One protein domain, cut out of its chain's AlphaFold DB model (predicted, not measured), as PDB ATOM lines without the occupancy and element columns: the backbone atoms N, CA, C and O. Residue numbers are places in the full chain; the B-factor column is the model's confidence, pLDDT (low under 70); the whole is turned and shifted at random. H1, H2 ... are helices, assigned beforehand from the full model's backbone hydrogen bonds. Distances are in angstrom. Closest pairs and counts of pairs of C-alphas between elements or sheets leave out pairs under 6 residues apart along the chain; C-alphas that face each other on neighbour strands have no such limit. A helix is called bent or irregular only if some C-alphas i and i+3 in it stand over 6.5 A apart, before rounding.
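This is residues 129 to 214, 224 to 270 and 297 to 309 of the 322 residues of an uncharacterized protein of Akanthomyces lecanii RCEF 1005 (UniProt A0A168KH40). Four helices, H4 to H7, run side by side as an up-and-down bundle, with the shorter H7 packed along H4 and H6. On the side of the bundle away from H7, H1 crosses H4 at a slant and reaches H5 with its last residues, 145 to 149, and H3 stands across one end of H5. The printed part has 146 residues with seven named helices, H1 to H7 in order along the chain, and no named strand; the class is all helix. It is compact, with a radius of gyration of the C-alphas of 14.8 A and spans of 45 by 37 by 29 A.

H1, residues 135 to 149, touches residues 190 to 197 of H4, residues 185 to 202, opposite ways at a steep tilt of 52 degrees; the closest C-alphas, of Ala 144 and Ala 193, are 4.7 A apart. With residues 145 to 149 alone H1 touches H5, residues 229 to 244, the same way at a steep tilt of 41 degrees, closest at the C-alphas of Leu 148 and Leu 233, 5.9 A. H2, residues 160 to 163, only just touches H1, with 3 pairs of C-alphas within 8 A, closest at Asp 142 and Ile 160, 7.3 A. H3, residues 173 to 179, touches H5 only just about perpendicular, at 71 degrees, closest at the C-alphas of Val 176 and Ser 244, 4.9 A. H4 and H5, the hub, touch at a shallow tilt of 23 degrees, opposite ways, closest at the C-alphas of Ser 194 and Val 234, 5.7 A. H5 forms a helical hairpin with H6, residues 252 to 268, at a shallow tilt of 26 degrees; the closest C-alphas, of Ala 238 and Leu 259, are 5.3 A apart. H7, residues 297 to 307, touches H4 and H6, and is apart from H5; its closest C-alphas to H6 are those of Leu 304 and Leu 258, 5.8 A. Every O i to N i+4 pair is within hydrogen-bond range in H1, H3, H4, H5 and H7, and 11 of 13 in H6; H2 is too short for such a pair.

H1 begins at C-alpha 135 (102.702, 115.501, 68.141) and is 20.6 A long. H2 measures 5.5 A, H3 9.7 A, H4 25.3 A and H5 22.3 A. H6, 24.8 A, is only just irregular: C-alphas 254 and 257 are 6.7 A apart. H7, 15.0 A, ends at C-alpha 307 (119.119, 107.411, 95.742).

The farthest C-alphas, of Ser 214 and Glu 248, are 45.8 A apart. Residues 215 to 223 and 271 to 296 are not printed; the C-alpha gaps are 22.0 A and 13.6 A. Of the links printed whole, none is long. Mean pLDDT of the printed part is 80.7; 34 residues are under 70, among them 154 to 167 and 297 to 301.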
ATOM      1  N   GLN A 129      96.019 110.270  80.206       67.62
ATOM      2  CA  GLN A 129      97.108 109.341  79.869       67.62
ATOM      3  C   GLN A 129      96.981 108.748  78.455       67.62
ATOM      4  O   GLN A 129      97.984 108.601  77.758       67.62
ATOM      5  N   GLY A 130      95.754 108.487  77.989       61.59
ATOM      6  CA  GLY A 130      95.489 108.010  76.627       61.59
ATOM      7  C   GLY A 130      95.778 109.038  75.523       61.59
ATOM      8  O   GLY A 130      96.036 108.652  74.386       61.59
ATOM      9  N   GLN A 131      95.786 110.333  75.852       64.81
ATOM     10  CA  GLN A 131      96.076 111.444  74.937       64.81
ATOM     11  C   GLN A 131      97.537 111.905  74.990       64.81
ATOM     12  O   GLN A 131      97.951 112.725  74.175       64.81
ATOM     13  N   ARG A 132      98.354 111.341  75.891       71.50
ATOM     14  CA  ARG A 132      99.798 111.635  75.992       71.50
ATOM     15  C   ARG A 132     100.616 111.141  74.798       71.50
ATOM     16  O   ARG A 132     101.821 111.352  74.764       71.50
ATOM     17  N   LYS A 133      99.976 110.516  73.809       67.00
ATOM     18  CA  LYS A 133     100.577 110.082  72.547       67.00
ATOM     19  C   LYS A 133     100.295 111.120  71.460       67.00
ATOM     20  O   LYS A 133      99.177 111.609  71.342       67.00
ATOM     21  N   GLY A 134     101.292 111.428  70.632       81.38
ATOM     22  CA  GLY A 134     101.113 112.282  69.456       81.38
ATOM     23  C   GLY A 134     102.154 113.388  69.329       81.38
ATOM     24  O   GLY A 134     103.264 113.293  69.846       81.38
ATOM     25  N   LYS A 135     101.785 114.449  68.607       86.56
ATOM     26  CA  LYS A 135     102.702 115.501  68.141       86.56
ATOM     27  C   LYS A 135     103.467 116.197  69.274       86.56
ATOM     28  O   LYS A 135     104.675 116.368  69.164       86.56
ATOM     29  N   ALA A 136     102.784 116.531  70.371       88.81
ATOM     30  CA  ALA A 136     103.404 117.181  71.527       88.81
ATOM     31  C   ALA A 136     104.471 116.300  72.197       88.81
ATOM     32  O   ALA A 136     105.541 116.789  72.552       88.81
ATOM     33  N   LEU A 137     104.214 114.993  72.316       90.69
ATOM     34  CA  LEU A 137     105.199 114.053  72.842       90.69
ATOM     35  C   LEU A 137     106.419 113.963  71.924       90.69
ATOM     36  O   LEU A 137     107.546 114.041  72.404       90.69
ATOM     37  N   MET A 138     106.200 113.863  70.609       90.81
ATOM     38  CA  MET A 138     107.295 113.807  69.639       90.81
ATOM     39  C   MET A 138     108.160 115.064  69.665       90.81
ATOM     40  O   MET A 138     109.378 114.953  69.589       90.81
ATOM     41  N   TRP A 139     107.568 116.246  69.841       91.56
ATOM     42  CA  TRP A 139     108.370 117.448  70.038       91.56
ATOM     43  C   TRP A 139     109.167 117.424  71.342       91.56
ATOM     44  O   TRP A 139     110.334 117.796  71.346       91.56
ATOM     45  N   ALA A 140     108.572 116.963  72.446       93.44
ATOM     46  CA  ALA A 140     109.288 116.829  73.713       93.44
ATOM     47  C   ALA A 140     110.487 115.874  73.592       93.44
ATOM     48  O   ALA A 140     111.577 116.199  74.060       93.44
ATOM     49  N   ILE A 141     110.316 114.742  72.903       92.88
ATOM     50  CA  ILE A 141     111.409 113.816  72.576       92.88
ATOM     51  C   ILE A 141     112.468 114.523  71.731       92.88
ATOM     52  O   ILE A 141     113.658 114.409  72.024       92.88
ATOM     53  N   ASP A 142     112.049 115.288  70.723       90.94
ATOM     54  CA  ASP A 142     112.960 116.009  69.840       90.94
ATOM     55  C   ASP A 142     113.817 117.032  70.599       90.94
ATOM     56  O   ASP A 142     115.047 117.000  70.533       90.94
ATOM     57  N   TRP A 143     113.198 117.883  71.418       91.81
ATOM     58  CA  TRP A 143     113.928 118.874  72.207       91.81
ATOM     59  C   TRP A 143     114.820 118.243  73.277       91.81
ATOM     60  O   TRP A 143     115.940 118.714  73.468       91.81
ATOM     61  N   ALA A 144     114.373 117.174  73.945       94.38
ATOM     62  CA  ALA A 144     115.209 116.438  74.893       94.38
ATOM     63  C   ALA A 144     116.431 115.816  74.198       94.38
ATOM     64  O   ALA A 144     117.549 115.917  74.700       94.38
ATOM     65  N   SER A 145     116.243 115.249  73.005       92.00
ATOM     66  CA  SER A 145     117.334 114.691  72.201       92.00
ATOM     67  C   SER A 145     118.320 115.773  71.778       92.00
ATOM     68  O   SER A 145     119.521 115.595  71.942       92.00
ATOM     69  N   GLN A 146     117.834 116.922  71.301       88.94
ATOM     70  CA  GLN A 146     118.686 118.047  70.902       88.94
ATOM     71  C   GLN A 146     119.518 118.601  72.067       88.94
ATOM     72  O   GLN A 146     120.680 118.945  71.859       88.94
ATOM     73  N   ILE A 147     118.968 118.640  73.289       91.31
ATOM     74  CA  ILE A 147     119.727 119.020  74.494       91.31
ATOM     75  C   ILE A 147     120.932 118.090  74.688       91.31
ATOM     76  O   ILE A 147     122.027 118.572  74.975       91.31
ATOM     77  N   LEU A 148     120.745 116.776  74.519       92.38
ATOM     78  CA  LEU A 148     121.808 115.787  74.716       92.38
ATOM     79  C   LEU A 148     122.787 115.727  73.538       92.38
ATOM     80  O   LEU A 148     123.991 115.650  73.758       92.38
ATOM     81  N   ILE A 149     122.302 115.813  72.296       88.88
ATOM     82  CA  ILE A 149     123.137 115.849  71.082       88.88
ATOM     83  C   ILE A 149     124.103 117.033  71.131       88.88
ATOM     84  O   ILE A 149     125.277 116.885  70.784       88.88
ATOM     85  N   HIS A 150     123.631 118.187  71.616       86.56
ATOM     86  CA  HIS A 150     124.452 119.387  71.750       86.56
ATOM     87  C   HIS A 150     125.682 119.159  72.627       86.56
ATOM     88  O   HIS A 150     126.664 119.849  72.427       86.56
ATOM     89  N   LEU A 151     125.693 118.169  73.530       88.88
ATOM     90  CA  LEU A 151     126.873 117.839  74.342       88.88
ATOM     91  C   LEU A 151     128.050 117.283  73.526       88.88
ATOM     92  O   LEU A 151     129.152 117.202  74.062       88.88
ATOM     93  N   SER A 152     127.834 116.870  72.272       86.12
ATOM     94  CA  SER A 152     128.861 116.247  71.427       86.12
ATOM     95  C   SER A 152     129.285 117.078  70.221       86.12
ATOM     96  O   SER A 152     130.385 116.874  69.709       86.12
ATOM     97  N   MET A 153     128.432 117.973  69.725       73.19
ATOM     98  CA  MET A 153     128.708 118.707  68.493       73.19
ATOM     99  C   MET A 153     128.218 120.151  68.559       73.19
ATOM    100  O   MET A 153     127.156 120.415  69.133       73.19
ATOM    101  N   PRO A 154     128.936 121.081  67.899       61.72
ATOM    102  CA  PRO A 154     128.451 122.427  67.713       61.72
ATOM    103  C   PRO A 154     127.192 122.427  66.829       61.72
ATOM    104  O   PRO A 154     126.983 121.549  65.989       61.72
ATOM    105  N   PRO A 155     126.350 123.449  66.976       54.78
ATOM    106  CA  PRO A 155     125.005 123.473  66.435       54.78
ATOM    107  C   PRO A 155     124.985 123.929  64.971       54.78
ATOM    108  O   PRO A 155     124.492 125.005  64.628       54.78
ATOM    109  N   SER A 156     125.522 123.111  64.074       51.62
ATOM    110  CA  SER A 156     125.319 123.264  62.635       51.62
ATOM    111  C   SER A 156     124.214 122.315  62.181       51.62
ATOM    112  O   SER A 156     124.496 121.238  61.684       51.62
ATOM    113  N   SER A 157     122.958 122.724  62.397       49.47
ATOM    114  CA  SER A 157     121.739 122.235  61.728       49.47
ATOM    115  C   SER A 157     121.731 120.760  61.302       49.47
ATOM    116  O   SER A 157     121.903 120.483  60.117       49.47
ATOM    117  N   GLU A 158     121.383 119.837  62.198       51.56
ATOM    118  CA  GLU A 158     120.989 118.487  61.789       51.56
ATOM    119  C   GLU A 158     119.809 117.980  62.633       51.56
ATOM    120  O   GLU A 158     119.736 118.193  63.843       51.56
ATOM    121  N   THR A 159     118.829 117.385  61.956       57.03
ATOM    122  CA  THR A 159     117.686 116.676  62.541       57.03
ATOM    123  C   THR A 159     118.157 115.374  63.189       57.03
ATOM    124  O   THR A 159     119.196 114.845  62.800       57.03
ATOM    125  N   ILE A 160     117.384 114.815  64.132       58.91
ATOM    126  CA  ILE A 160     117.680 113.525  64.797       58.91
ATOM    127  C   ILE A 160     118.091 112.436  63.794       58.91
ATOM    128  O   ILE A 160     119.021 111.674  64.058       58.91
ATOM    129  N   ASP A 161     117.460 112.425  62.618       60.53
ATOM    130  CA  ASP A 161     117.717 111.472  61.536       60.53
ATOM    131  C   ASP A 161     119.180 111.427  61.069       60.53
ATOM    132  O   ASP A 161     119.673 110.359  60.706       60.53
ATOM    133  N   SER A 162     119.909 112.545  61.127       59.66
ATOM    134  CA  SER A 162     121.329 112.575  60.758       59.66
ATOM    135  C   SER A 162     122.221 111.856  61.778       59.66
ATOM    136  O   SER A 162     123.308 111.385  61.441       59.66
ATOM    137  N   PHE A 163     121.758 111.713  63.024       61.59
ATOM    138  CA  PHE A 163     122.539 111.148  64.128       61.59
ATOM    139  C   PHE A 163     122.372 109.637  64.283       61.59
ATOM    140  O   PHE A 163     123.240 108.988  64.879       61.59
ATOM    141  N   ILE A 164     121.314 109.065  63.695       60.97
ATOM    142  CA  ILE A 164     121.038 107.619  63.698       60.97
ATOM    143  C   ILE A 164     122.206 106.834  63.060       60.97
ATOM    144  O   ILE A 164     122.467 105.698  63.445       60.97
ATOM    145  N   GLY A 165     122.970 107.452  62.147       56.94
ATOM    146  CA  GLY A 165     124.098 106.823  61.447       56.94
ATOM    147  C   GLY A 165     125.495 107.021  62.056       56.94
ATOM    148  O   GLY A 165     126.444 106.383  61.601       56.94
ATOM    149  N   LEU A 166     125.674 107.893  63.055       62.97
ATOM    150  CA  LEU A 166     126.994 108.087  63.674       62.97
ATOM    151  C   LEU A 166     127.347 106.868  64.534       62.97
ATOM    152  O   LEU A 166     126.467 106.317  65.169       62.97
ATOM    153  N   ALA A 167     128.606 106.432  64.590       60.84
ATOM    154  CA  ALA A 167     128.973 105.238  65.367       60.84
ATOM    155  C   ALA A 167     129.184 105.529  66.865       60.84
ATOM    156  O   ALA A 167     128.956 104.667  67.709       60.84
ATOM    157  N   ARG A 168     129.631 106.741  67.215       72.25
ATOM    158  CA  ARG A 168     129.971 107.119  68.593       72.25
ATOM    159  C   ARG A 168     129.843 108.629  68.774       72.25
ATOM    160  O   ARG A 168     130.310 109.381  67.927       72.25
ATOM    161  N   LEU A 169     129.180 109.045  69.851       85.19
ATOM    162  CA  LEU A 169     129.112 110.449  70.264       85.19
ATOM    163  C   LEU A 169     130.194 110.680  71.320       85.19
ATOM    164  O   LEU A 169     130.334 109.861  72.227       85.19
ATOM    165  N   GLU A 170     130.963 111.753  71.199       89.44
ATOM    166  CA  GLU A 170     132.023 112.116  72.147       89.44
ATOM    167  C   GLU A 170     131.740 113.484  72.769       89.44
ATOM    168  O   GLU A 170     131.316 114.366  72.027       89.44
ATOM    169  N   PRO A 171     131.972 113.682  74.081       89.94
ATOM    170  CA  PRO A 171     131.800 114.984  74.718       89.94
ATOM    171  C   PRO A 171     132.617 116.079  74.026       89.94
ATOM    172  O   PRO A 171     133.817 115.916  73.792       89.94
ATOM    173  N   ASP A 172     131.975 117.208  73.750       87.75
ATOM    174  CA  ASP A 172     132.625 118.414  73.252       87.75
ATOM    175  C   ASP A 172     133.470 119.046  74.375       87.75
ATOM    176  O   ASP A 172     132.994 119.283  75.490       87.75
ATOM    177  N   SER A 173     134.746 119.321  74.092       87.06
ATOM    178  CA  SER A 173     135.686 119.862  75.078       87.06
ATOM    179  C   SER A 173     135.316 121.259  75.576       87.06
ATOM    180  O   SER A 173     135.558 121.570  76.745       87.06
ATOM    181  N   ASP A 174     134.729 122.097  74.722       84.00
ATOM    182  CA  ASP A 174     134.312 123.451  75.085       84.00
ATOM    183  C   ASP A 174     133.098 123.397  76.016       84.00
ATOM    184  O   ASP A 174     133.032 124.147  76.994       84.00
ATOM    185  N   ILE A 175     132.190 122.444  75.788       85.19
ATOM    186  CA  ILE A 175     131.049 122.189  76.676       85.19
ATOM    187  C   ILE A 175     131.512 121.627  78.010       85.19
ATOM    188  O   ILE A 175     131.067 122.107  79.048       85.19
ATOM    189  N   VAL A 176     132.433 120.663  78.015       87.94
ATOM    190  CA  VAL A 176     133.006 120.128  79.260       87.94
ATOM    191  C   VAL A 176     133.656 121.244  80.082       87.94
ATOM    192  O   VAL A 176     133.431 121.342  81.292       87.94
ATOM    193  N   ASN A 177     134.419 122.125  79.433       86.00
ATOM    194  CA  ASN A 177     135.047 123.264  80.095       86.00
ATOM    195  C   ASN A 177     133.998 124.252  80.630       86.00
ATOM    196  O   ASN A 177     134.057 124.646  81.793       86.00
ATOM    197  N   LEU A 178     132.984 124.594  79.829       83.25
ATOM    198  CA  LEU A 178     131.863 125.430  80.262       83.25
ATOM    199  C   LEU A 178     131.156 124.831  81.485       83.25
ATOM    200  O   LEU A 178     130.880 125.532  82.460       83.25
ATOM    201  N   MET A 179     130.872 123.533  81.432       83.62
ATOM    202  CA  MET A 179     130.180 122.805  82.483       83.62
ATOM    203  C   MET A 179     131.013 122.676  83.751       83.62
ATOM    204  O   MET A 179     130.438 122.635  84.824       83.62
ATOM    205  N   SER A 180     132.342 122.727  83.675       83.00
ATOM    206  CA  SER A 180     133.205 122.734  84.868       83.00
ATOM    207  C   SER A 180     133.003 123.972  85.756       83.00
ATOM    208  O   SER A 180     133.400 123.982  86.920       83.00
ATOM    209  N   PHE A 181     132.385 125.026  85.214       77.69
ATOM    210  CA  PHE A 181     132.059 126.265  85.927       77.69
ATOM    211  C   PHE A 181     130.555 126.571  85.922       77.69
ATOM    212  O   PHE A 181     130.141 127.662  86.327       77.69
ATOM    213  N   ALA A 182     129.727 125.640  85.440       71.75
ATOM    214  CA  ALA A 182     128.297 125.855  85.304       71.75
ATOM    215  C   ALA A 182     127.561 125.737  86.645       71.75
ATOM    216  O   ALA A 182     127.977 125.056  87.584       71.75
ATOM    217  N   ILE A 183     126.418 126.420  86.705       71.06
ATOM    218  CA  ILE A 183     125.480 126.370  87.828       71.06
ATOM    219  C   ILE A 183     124.612 125.110  87.696       71.06
ATOM    220  O   ILE A 183     124.376 124.624  86.589       71.06
ATOM    221  N   ASP A 184     124.094 124.638  88.830       72.19
ATOM    222  CA  ASP A 184     123.294 123.419  89.007       72.19
ATOM    223  C   ASP A 184     122.223 123.167  87.928       72.19
ATOM    224  O   ASP A 184     122.048 122.043  87.463       72.19
ATOM    225  N   HIS A 185     121.578 124.237  87.446       79.25
ATOM    226  CA  HIS A 185     120.622 124.224  86.333       79.25
ATOM    227  C   HIS A 185     121.067 123.335  85.166       79.25
ATOM    228  O   HIS A 185     120.262 122.562  84.656       79.25
ATOM    229  N   TYR A 186     122.314 123.455  84.695       84.88
ATOM    230  CA  TYR A 186     122.747 122.743  83.486       84.88
ATOM    231  C   TYR A 186     122.729 121.228  83.691       84.88
ATOM    232  O   TYR A 186     122.276 120.496  82.812       84.88
ATOM    233  N   TYR A 187     123.153 120.765  84.867       87.31
ATOM    234  CA  TYR A 187     123.131 119.345  85.213       87.31
ATOM    235  C   TYR A 187     121.693 118.847  85.352       87.31
ATOM    236  O   TYR A 187     121.364 117.802  84.801       87.31
ATOM    237  N   VAL A 188     120.817 119.637  85.985       88.31
ATOM    238  CA  VAL A 188     119.383 119.322  86.104       88.31
ATOM    239  C   VAL A 188     118.733 119.165  84.732       88.31
ATOM    240  O   VAL A 188     118.027 118.186  84.509       88.31
ATOM    241  N   VAL A 189     118.981 120.090  83.799       90.94
ATOM    242  CA  VAL A 189     118.409 120.042  82.443       90.94
ATOM    243  C   VAL A 189     118.859 118.788  81.694       90.94
ATOM    244  O   VAL A 189     118.031 118.110  81.087       90.94
ATOM    245  N   ILE A 190     120.150 118.455  81.761       92.25
ATOM    246  CA  ILE A 190     120.713 117.268  81.105       92.25
ATOM    247  C   ILE A 190     120.130 115.991  81.714       92.25
ATOM    248  O   ILE A 190     119.620 115.141  80.989       92.25
ATOM    249  N   SER A 191     120.127 115.880  83.044       92.44
ATOM    250  CA  SER A 191     119.568 114.719  83.738       92.44
ATOM    251  C   SER A 191     118.070 114.562  83.519       92.44
ATOM    252  O   SER A 191     117.603 113.441  83.333       92.44
ATOM    253  N   TYR A 192     117.314 115.661  83.483       92.44
ATOM    254  CA  TYR A 192     115.890 115.618  83.170       92.44
ATOM    255  C   TYR A 192     115.645 115.184  81.724       92.44
ATOM    256  O   TYR A 192     114.762 114.366  81.486       92.44
ATOM    257  N   ALA A 193     116.415 115.692  80.756       94.88
ATOM    258  CA  ALA A 193     116.291 115.276  79.361       94.88
ATOM    259  C   ALA A 193     116.561 113.768  79.205       94.88
ATOM    260  O   ALA A 193     115.764 113.070  78.579       94.88
ATOM    261  N   SER A 194     117.616 113.247  79.844       95.56
ATOM    262  CA  SER A 194     117.892 111.805  79.886       95.56
ATOM    263  C   SER A 194     116.752 111.022  80.539       95.56
ATOM    264  O   SER A 194     116.240 110.084  79.930       95.56
ATOM    265  N   PHE A 195     116.290 111.440  81.723       94.25
ATOM    266  CA  PHE A 195     115.164 110.807  82.417       94.25
ATOM    267  C   PHE A 195     113.912 110.762  81.538       94.25
ATOM    268  O   PHE A 195     113.270 109.722  81.414       94.25
ATOM    269  N   PHE A 196     113.568 111.883  80.901       93.88
ATOM    270  CA  PHE A 196     112.388 112.001  80.056       93.88
ATOM    271  C   PHE A 196     112.428 111.020  78.879       93.88
ATOM    272  O   PHE A 196     111.425 110.356  78.605       93.88
ATOM    273  N   LEU A 197     113.576 110.897  78.205       94.69
ATOM    274  CA  LEU A 197     113.746 109.970  77.086       94.69
ATOM    275  C   LEU A 197     113.654 108.508  77.539       94.69
ATOM    276  O   LEU A 197     112.905 107.736  76.943       94.69
ATOM    277  N   VAL A 198     114.345 108.137  78.623       93.38
ATOM    278  CA  VAL A 198     114.316 106.760  79.148       93.38
ATOM    279  C   VAL A 198     112.920 106.390  79.638       93.38
ATOM    280  O   VAL A 198     112.410 105.331  79.288       93.38
ATOM    281  N   ASN A 199     112.243 107.286  80.357       90.38
ATOM    282  CA  ASN A 199     110.864 107.063  80.783       90.38
ATOM    283  C   ASN A 199     109.898 106.968  79.585       90.38
ATOM    284  O   ASN A 199     108.960 106.176  79.615       90.38
ATOM    285  N   SER A 200     110.121 107.732  78.509       89.88
ATOM    286  CA  SER A 200     109.309 107.622  77.285       89.88
ATOM    287  C   SER A 200     109.479 106.264  76.598       89.88
ATOM    288  O   SER A 200     108.500 105.704  76.097       89.88
ATOM    289  N   TRP A 201     110.696 105.719  76.607       90.06
ATOM    290  CA  TRP A 201     110.982 104.373  76.114       90.06
ATOM    291  C   TRP A 201     110.364 103.285  77.009       90.06
ATOM    292  O   TRP A 201     109.632 102.442  76.499       90.06
ATOM    293  N   LEU A 202     110.537 103.353  78.336       87.00
ATOM    294  CA  LEU A 202     109.935 102.394  79.281       87.00
ATOM    295  C   LEU A 202     108.403 102.343  79.198       87.00
ATOM    296  O   LEU A 202     107.795 101.288  79.363       87.00
ATOM    297  N   ARG A 203     107.762 103.481  78.914       83.75
ATOM    298  CA  ARG A 203     106.308 103.574  78.696       83.75
ATOM    299  C   ARG A 203     105.877 103.148  77.285       83.75
ATOM    300  O   ARG A 203     104.718 103.338  76.918       83.75
ATOM    301  N   ASN A 204     106.784 102.579  76.487       81.81
ATOM    302  CA  ASN A 204     106.555 102.133  75.114       81.81
ATOM    303  C   ASN A 204     106.011 103.234  74.187       81.81
ATOM    304  O   ASN A 204     105.254 102.954  73.250       81.81
ATOM    305  N   PHE A 205     106.377 104.498  74.419       84.50
ATOM    306  CA  PHE A 205     106.017 105.577  73.499       84.50
ATOM    307  C   PHE A 205     106.982 105.695  72.321       84.50
ATOM    308  O   PHE A 205     106.561 106.070  71.224       84.50
ATOM    309  N   VAL A 206     108.245 105.341  72.546       88.00
ATOM    310  CA  VAL A 206     109.293 105.299  71.527       88.00
ATOM    311  C   VAL A 206     110.090 104.010  71.604       88.00
ATOM    312  O   VAL A 206     110.086 103.333  72.633       88.00
ATOM    313  N   ASP A 207     110.782 103.689  70.519       87.69
ATOM    314  CA  ASP A 207     111.795 102.642  70.494       87.69
ATOM    315  C   ASP A 207     113.172 103.152  70.976       87.69
ATOM    316  O   ASP A 207     113.356 104.313  71.353       87.69
ATOM    317  N   LEU A 208     114.171 102.268  70.949       87.94
ATOM    318  CA  LEU A 208     115.558 102.577  71.321       87.94
ATOM    319  C   LEU A 208     116.237 103.610  70.393       87.94
ATOM    320  O   LEU A 208     117.269 104.179  70.753       87.94
ATOM    321  N   ASN A 209     115.668 103.864  69.212       88.00
ATOM    322  CA  ASN A 209     116.124 104.878  68.262       88.00
ATOM    323  C   ASN A 209     115.264 106.151  68.301       88.00
ATOM    324  O   ASN A 209     115.421 107.018  67.442       88.00
ATOM    325  N   LEU A 210     114.411 106.293  69.324       87.75
ATOM    326  CA  LEU A 210     113.543 107.447  69.570       87.75
ATOM    327  C   LEU A 210     112.459 107.663  68.500       87.75
ATOM    328  O   LEU A 210     111.915 108.761  68.372       87.75
ATOM    329  N   GLN A 211     112.112 106.617  67.751       85.31
ATOM    330  CA  GLN A 211     111.031 106.642  66.771       85.31
ATOM    331  C   GLN A 211     109.696 106.268  67.422       85.31
ATOM    332  O   GLN A 211     109.638 105.458  68.346       85.31
ATOM    333  N   SER A 212     108.597 106.856  66.937       80.69
ATOM    334  CA  SER A 212     107.248 106.530  67.421       80.69
ATOM    335  C   SER A 212     106.875 105.091  67.058       80.69
ATOM    336  O   SER A 212     106.852 104.727  65.879       80.69
ATOM    337  N   ASN A 213     106.446 104.309  68.053       67.69
ATOM    338  CA  ASN A 213     106.043 102.903  67.890       67.69
ATOM    339  C   ASN A 213     104.817 102.689  66.973       67.69
ATOM    340  O   ASN A 213     104.453 101.560  66.659       67.69
ATOM    341  N   SER A 214     104.179 103.761  66.490       57.38
ATOM    342  CA  SER A 214     103.105 103.702  65.488       57.38
ATOM    343  C   SER A 214     103.575 103.334  64.071       57.38
ATOM    344  O   SER A 214     102.734 103.136  63.198       57.38
ATOM    345  N   GLU A 224     122.555  95.977  68.294       67.12
ATOM    346  CA  GLU A 224     123.266  95.951  69.563       67.12
ATOM    347  C   GLU A 224     122.793  97.159  70.387       67.12
ATOM    348  O   GLU A 224     122.846  98.286  69.903       67.12
ATOM    349  N   ARG A 225     122.258  96.972  71.598       73.19
ATOM    350  CA  ARG A 225     121.634  98.080  72.359       73.19
ATOM    351  C   ARG A 225     122.607  99.201  72.699       73.19
ATOM    352  O   ARG A 225     122.214 100.363  72.752       73.19
ATOM    353  N   SER A 226     123.879  98.848  72.841       77.19
ATOM    354  CA  SER A 226     125.012  99.768  72.950       77.19
ATOM    355  C   SER A 226     125.143 100.711  71.744       77.19
ATOM    356  O   SER A 226     125.711 101.793  71.869       77.19
ATOM    357  N   SER A 227     124.600 100.334  70.582       81.00
ATOM    358  CA  SER A 227     124.563 101.158  69.369       81.00
ATOM    359  C   SER A 227     123.310 102.032  69.251       81.00
ATOM    360  O   SER A 227     123.282 102.934  68.412       81.00
ATOM    361  N   SER A 228     122.299 101.810  70.102       88.00
ATOM    362  CA  SER A 228     121.042 102.559  70.045       88.00
ATOM    363  C   SER A 228     121.230 104.045  70.337       88.00
ATOM    364  O   SER A 228     122.089 104.436  71.137       88.00
ATOM    365  N   LEU A 229     120.410 104.883  69.700       89.31
ATOM    366  CA  LEU A 229     120.481 106.328  69.895       89.31
ATOM    367  C   LEU A 229     120.207 106.709  71.357       89.31
ATOM    368  O   LEU A 229     120.959 107.501  71.921       89.31
ATOM    369  N   LEU A 230     119.191 106.107  71.987       92.62
ATOM    370  CA  LEU A 230     118.846 106.380  73.382       92.62
ATOM    371  C   LEU A 230     120.030 106.111  74.321       92.62
ATOM    372  O   LEU A 230     120.423 107.002  75.074       92.62
ATOM    373  N   TYR A 231     120.637 104.920  74.239       92.62
ATOM    374  CA  TYR A 231     121.801 104.581  75.062       92.62
ATOM    375  C   TYR A 231     122.947 105.565  74.836       92.62
ATOM    376  O   TYR A 231     123.512 106.096  75.788       92.62
ATOM    377  N   ARG A 232     123.271 105.850  73.572       91.94
ATOM    378  CA  ARG A 232     124.401 106.716  73.225       91.94
ATOM    379  C   ARG A 232     124.231 108.146  73.720       91.94
ATOM    380  O   ARG A 232     125.226 108.760  74.093       91.94
ATOM    381  N   LEU A 233     123.008 108.674  73.737       93.88
ATOM    382  CA  LEU A 233     122.724 110.002  74.284       93.88
ATOM    383  C   LEU A 233     122.836 110.031  75.812       93.88
ATOM    384  O   LEU A 233     123.404 110.974  76.364       93.88
ATOM    385  N   VAL A 234     122.341 108.999  76.501       95.06
ATOM    386  CA  VAL A 234     122.441 108.896  77.967       95.06
ATOM    387  C   VAL A 234     123.894 108.674  78.407       95.06
ATOM    388  O   VAL A 234     124.368 109.338  79.330       95.06
ATOM    389  N   ASP A 235     124.643 107.817  77.711       94.31
ATOM    390  CA  ASP A 235     126.071 107.609  77.968       94.31
ATOM    391  C   ASP A 235     126.905 108.867  77.673       94.31
ATOM    392  O   ASP A 235     127.794 109.216  78.451       94.31
ATOM    393  N   LEU A 236     126.597 109.597  76.593       94.12
ATOM    394  CA  LEU A 236     127.215 110.893  76.304       94.12
ATOM    395  C   LEU A 236     126.987 111.885  77.452       94.12
ATOM    396  O   LEU A 236     127.933 112.550  77.883       94.12
ATOM    397  N   ALA A 237     125.758 111.963  77.969       94.50
ATOM    398  CA  ALA A 237     125.422 112.817  79.102       94.50
ATOM    399  C   ALA A 237     126.252 112.447  80.339       94.50
ATOM    400  O   ALA A 237     126.882 113.319  80.939       94.50
ATOM    401  N   ALA A 238     126.321 111.152  80.672       94.06
ATOM    402  CA  ALA A 238     127.112 110.655  81.796       94.06
ATOM    403  C   ALA A 238     128.596 111.023  81.655       94.06
ATOM    404  O   ALA A 238     129.170 111.626  82.562       94.06
ATOM    405  N   ARG A 239     129.201 110.745  80.491       93.75
ATOM    406  CA  ARG A 239     130.613 111.064  80.219       93.75
ATOM    407  C   ARG A 239     130.901 112.560  80.242       93.75
ATOM    408  O   ARG A 239     131.963 112.967  80.703       93.75
ATOM    409  N   THR A 240     129.963 113.385  79.785       92.25
ATOM    410  CA  THR A 240     130.099 114.848  79.840       92.25
ATOM    411  C   THR A 240     130.096 115.349  81.285       92.25
ATOM    412  O   THR A 240     130.929 116.180  81.657       92.25
ATOM    413  N   LEU A 241     129.205 114.820  82.132       91.00
ATOM    414  CA  LEU A 241     129.169 115.176  83.554       91.00
ATOM    415  C   LEU A 241     130.398 114.671  84.315       91.00
ATOM    416  O   LEU A 241     130.927 115.388  85.160       91.00
ATOM    417  N   GLU A 242     130.887 113.473  83.993       91.19
ATOM    418  CA  GLU A 242     132.126 112.933  84.560       91.19
ATOM    419  C   GLU A 242     133.318 113.826  84.223       91.19
ATOM    420  O   GLU A 242     134.044 114.244  85.125       91.19
ATOM    421  N   ALA A 243     133.474 114.171  82.942       89.75
ATOM    422  CA  ALA A 243     134.580 114.987  82.456       89.75
ATOM    423  C   ALA A 243     134.547 116.427  82.994       89.75
ATOM    424  O   ALA A 243     135.601 117.026  83.193       89.75
ATOM    425  N   SER A 244     133.354 116.976  83.248       87.38
ATOM    426  CA  SER A 244     133.186 118.324  83.815       87.38
ATOM    427  C   SER A 244     133.261 118.365  85.345       87.38
ATOM    428  O   SER A 244     133.293 119.445  85.931       87.38
ATOM    429  N   SER A 245     133.304 117.212  86.024       81.06
ATOM    430  CA  SER A 245     133.363 117.147  87.486       81.06
ATOM    431  C   SER A 245     134.799 116.941  88.002       81.06
ATOM    432  O   SER A 245     135.379 115.874  87.799       81.06
ATOM    433  N   PRO A 246     135.408 117.912  88.714       69.06
ATOM    434  CA  PRO A 246     136.642 117.655  89.449       69.06
ATOM    435  C   PRO A 246     136.432 116.610  90.567       69.06
ATOM    436  O   PRO A 246     135.304 116.374  91.014       69.06
ATOM    437  N   PRO A 247     137.520 115.983  91.058       62.97
ATOM    438  CA  PRO A 247     137.452 114.778  91.884       62.97
ATOM    439  C   PRO A 247     136.805 114.932  93.270       62.97
ATOM    440  O   PRO A 247     136.514 113.906  93.875       62.97
ATOM    441  N   GLU A 248     136.510 116.131  93.782       63.12
ATOM    442  CA  GLU A 248     135.787 116.307  95.054       63.12
ATOM    443  C   GLU A 248     134.843 117.524  95.021       63.12
ATOM    444  O   GLU A 248     135.184 118.581  94.497       63.12
ATOM    445  N   GLY A 249     133.640 117.377  95.591       65.38
ATOM    446  CA  GLY A 249     132.732 118.491  95.908       65.38
ATOM    447  C   GLY A 249     131.888 119.081  94.767       65.38
ATOM    448  O   GLY A 249     131.039 119.926  95.042       65.38
ATOM    449  N   HIS A 250     132.061 118.649  93.514       75.81
ATOM    450  CA  HIS A 250     131.315 119.209  92.379       75.81
ATOM    451  C   HIS A 250     129.884 118.655  92.258       75.81
ATOM    452  O   HIS A 250     129.679 117.441  92.308       75.81
ATOM    453  N   LEU A 251     128.893 119.532  92.040       74.50
ATOM    454  CA  LEU A 251     127.470 119.158  91.970       74.50
ATOM    455  C   LEU A 251     127.162 118.177  90.832       74.50
ATOM    456  O   LEU A 251     126.417 117.227  91.056       74.50
ATOM    457  N   ALA A 252     127.804 118.326  89.665       78.44
ATOM    458  CA  ALA A 252     127.618 117.419  88.524       78.44
ATOM    459  C   ALA A 252     127.829 115.938  88.891       78.44
ATOM    460  O   ALA A 252     127.143 115.062  88.371       78.44
ATOM    461  N   ARG A 253     128.715 115.651  89.856       80.75
ATOM    462  CA  ARG A 253     128.999 114.284  90.306       80.75
ATOM    463  C   ARG A 253     127.800 113.606  90.967       80.75
ATOM    464  O   ARG A 253     127.727 112.384  90.946       80.75
ATOM    465  N   ARG A 254     126.854 114.361  91.536       83.50
ATOM    466  CA  ARG A 254     125.621 113.796  92.113       83.50
ATOM    467  C   ARG A 254     124.699 113.213  91.043       83.50
ATOM    468  O   ARG A 254     123.986 112.257  91.308       83.50
ATOM    469  N   TYR A 255     124.768 113.753  89.830       87.44
ATOM    470  CA  TYR A 255     123.945 113.342  88.697       87.44
ATOM    471  C   TYR A 255     124.578 112.211  87.870       87.44
ATOM    472  O   TYR A 255     123.875 111.524  87.133       87.44
ATOM    473  N   VAL A 256     125.891 111.974  87.994       89.94
ATOM    474  CA  VAL A 256     126.589 110.902  87.259       89.94
ATOM    475  C   VAL A 256     126.037 109.502  87.584       89.94
ATOM    476  O   VAL A 256     125.705 108.791  86.636       89.94
ATOM    477  N   PRO A 257     125.874 109.084  88.860       90.12
ATOM    478  CA  PRO A 257     125.319 107.768  89.186       90.12
ATOM    479  C   PRO A 257     123.919 107.555  88.613       90.12
ATOM    480  O   PRO A 257     123.613 106.468  88.137       90.12
ATOM    481  N   LEU A 258     123.099 108.609  88.604       90.69
ATOM    482  CA  LEU A 258     121.763 108.589  88.020       90.69
ATOM    483  C   LEU A 258     121.819 108.288  86.514       90.69
ATOM    484  O   LEU A 258     121.138 107.383  86.038       90.69
ATOM    485  N   LEU A 259     122.657 109.015  85.769       93.50
ATOM    486  CA  LEU A 259     122.810 108.813  84.325       93.50
ATOM    487  C   LEU A 259     123.413 107.444  83.989       93.50
ATOM    488  O   LEU A 259     123.005 106.815  83.015       93.50
ATOM    489  N   ARG A 260     124.353 106.955  84.805       93.69
ATOM    490  CA  ARG A 260     124.918 105.607  84.656       93.69
ATOM    491  C   ARG A 260     123.882 104.521  84.931       93.69
ATOM    492  O   ARG A 260     123.753 103.622  84.111       93.69
ATOM    493  N   GLY A 261     123.075 104.662  85.982       90.88
ATOM    494  CA  GLY A 261     121.968 103.744  86.261       90.88
ATOM    495  C   GLY A 261     120.942 103.690  85.124       90.88
ATOM    496  O   GLY A 261     120.508 102.609  84.738       90.88
ATOM    497  N   MET A 262     120.613 104.836  84.514       93.44
ATOM    498  CA  MET A 262     119.768 104.878  83.311       93.44
ATOM    499  C   MET A 262     120.402 104.154  82.116       93.44
ATOM    500  O   MET A 262     119.709 103.435  81.400       93.44
ATOM    501  N   ALA A 263     121.706 104.342  81.890       92.00
ATOM    502  CA  ALA A 263     122.432 103.663  80.818       92.00
ATOM    503  C   ALA A 263     122.448 102.140  81.025       92.00
ATOM    504  O   ALA A 263     122.179 101.393  80.083       92.00
ATOM    505  N   ASP A 264     122.697 101.693  82.256       90.06
ATOM    506  CA  ASP A 264     122.683 100.279  82.632       90.06
ATOM    507  C   ASP A 264     121.294  99.669  82.416       90.06
ATOM    508  O   ASP A 264     121.186  98.611  81.800       90.06
ATOM    509  N   LEU A 265     120.230 100.378  82.811       89.38
ATOM    510  CA  LEU A 265     118.843  99.946  82.629       89.38
ATOM    511  C   LEU A 265     118.490  99.710  81.146       89.38
ATOM    512  O   LEU A 265     117.860  98.704  80.813       89.38
ATOM    513  N   ILE A 266     118.973 100.564  80.235       89.00
ATOM    514  CA  ILE A 266     118.810 100.369  78.781       89.00
ATOM    515  C   ILE A 266     119.533  99.095  78.300       89.00
ATOM    516  O   ILE A 266     119.029  98.360  77.441       89.00
ATOM    517  N   LEU A 267     120.719  98.809  78.848       86.62
ATOM    518  CA  LEU A 267     121.515  97.638  78.475       86.62
ATOM    519  C   LEU A 267     120.936  96.324  79.025       86.62
ATOM    520  O   LEU A 267     120.977  95.318  78.318       86.62
ATOM    521  N   THR A 268     120.389  96.317  80.246       80.69
ATOM    522  CA  THR A 268     119.993  95.090  80.964       80.69
ATOM    523  C   THR A 268     118.630  94.508  80.593       80.69
ATOM    524  O   THR A 268     118.393  93.337  80.876       80.69
ATOM    525  N   ASP A 269     117.720  95.266  79.975       66.69
ATOM    526  CA  ASP A 269     116.323  94.833  79.787       66.69
ATOM    527  C   ASP A 269     116.112  93.776  78.670       66.69
ATOM    528  O   ASP A 269     115.368  93.992  77.713       66.69
ATOM    529  N   SER A 270     116.855  92.667  78.669       46.47
ATOM    530  CA  SER A 270     116.844  91.647  77.607       46.47
ATOM    531  C   SER A 270     115.764  90.571  77.750       46.47
ATOM    532  O   SER A 270     115.758  89.642  76.945       46.47
ATOM    533  N   MET A 297     109.123  99.488  86.666       50.97
ATOM    534  CA  MET A 297     110.314 100.089  86.034       50.97
ATOM    535  C   MET A 297     110.323 101.627  86.082       50.97
ATOM    536  O   MET A 297     111.379 102.258  86.141       50.97
ATOM    537  N   GLY A 298     109.144 102.255  86.055       58.53
ATOM    538  CA  GLY A 298     109.021 103.687  86.334       58.53
ATOM    539  C   GLY A 298     109.356 104.022  87.791       58.53
ATOM    540  O   GLY A 298     109.943 105.072  88.053       58.53
ATOM    541  N   GLU A 299     109.013 103.123  88.718       62.56
ATOM    542  CA  GLU A 299     109.422 103.183  90.121       62.56
ATOM    543  C   GLU A 299     110.944 103.033  90.253       62.56
ATOM    544  O   GLU A 299     111.547 103.887  90.892       62.56
ATOM    545  N   ASP A 300     111.590 102.100  89.544       67.94
ATOM    546  CA  ASP A 300     113.056 101.937  89.556       67.94
ATOM    547  C   ASP A 300     113.802 103.209  89.099       67.94
ATOM    548  O   ASP A 300     114.791 103.627  89.708       67.94
ATOM    549  N   LEU A 301     113.322 103.891  88.049       69.88
ATOM    550  CA  LEU A 301     113.889 105.180  87.624       69.88
ATOM    551  C   LEU A 301     113.718 106.275  88.681       69.88
ATOM    552  O   LEU A 301     114.588 107.139  88.835       69.88
ATOM    553  N   TRP A 302     112.581 106.277  89.371       72.69
ATOM    554  CA  TRP A 302     112.313 107.226  90.440       72.69
ATOM    555  C   TRP A 302     113.176 106.931  91.670       72.69
ATOM    556  O   TRP A 302     113.746 107.851  92.255       72.69
ATOM    557  N   GLU A 303     113.374 105.658  92.004       76.56
ATOM    558  CA  GLU A 303     114.286 105.223  93.056       76.56
ATOM    559  C   GLU A 303     115.729 105.636  92.756       76.56
ATOM    560  O   GLU A 303     116.399 106.160  93.643       76.56
ATOM    561  N   LEU A 304     116.204 105.509  91.510       75.81
ATOM    562  CA  LEU A 304     117.526 106.015  91.110       75.81
ATOM    563  C   LEU A 304     117.656 107.529  91.346       75.81
ATOM    564  O   LEU A 304     118.696 108.005  91.812       75.81
ATOM    565  N   TRP A 305     116.598 108.293  91.060       71.81
ATOM    566  CA  TRP A 305     116.559 109.735  91.316       71.81
ATOM    567  C   TRP A 305     116.623 110.051  92.817       71.81
ATOM    568  O   TRP A 305     117.361 110.946  93.239       71.81
ATOM    569  N   GLN A 306     115.896 109.293  93.640       73.81
ATOM    570  CA  GLN A 306     115.902 109.438  95.097       73.81
ATOM    571  C   GLN A 306     117.252 109.044  95.711       73.81
ATOM    572  O   GLN A 306     117.805 109.780  96.531       73.81
ATOM    573  N   GLN A 307     117.829 107.924  95.272       74.12
ATOM    574  CA  GLN A 307     119.119 107.411  95.742       74.12
ATOM    575  C   GLN A 307     120.287 108.349  95.404       74.12
ATOM    576  O   GLN A 307     121.258 108.415  96.159       74.12
ATOM    577  N   ALA A 308     120.181 109.137  94.329       62.88
ATOM    578  CA  ALA A 308     121.141 110.193  94.000       62.88
ATOM    579  C   ALA A 308     121.120 111.383  94.989       62.88
ATOM    580  O   ALA A 308     121.936 112.303  94.875       62.88
ATOM    581  N   GLY A 309     120.211 111.383  95.975       59.47
ATOM    582  CA  GLY A 309     120.084 112.442  96.975       59.47
ATOM    583  C   GLY A 309     119.543 113.749  96.393       59.47
ATOM    584  O   GLY A 309     119.873 114.825  96.892       59.47
TER     585      GLY A 309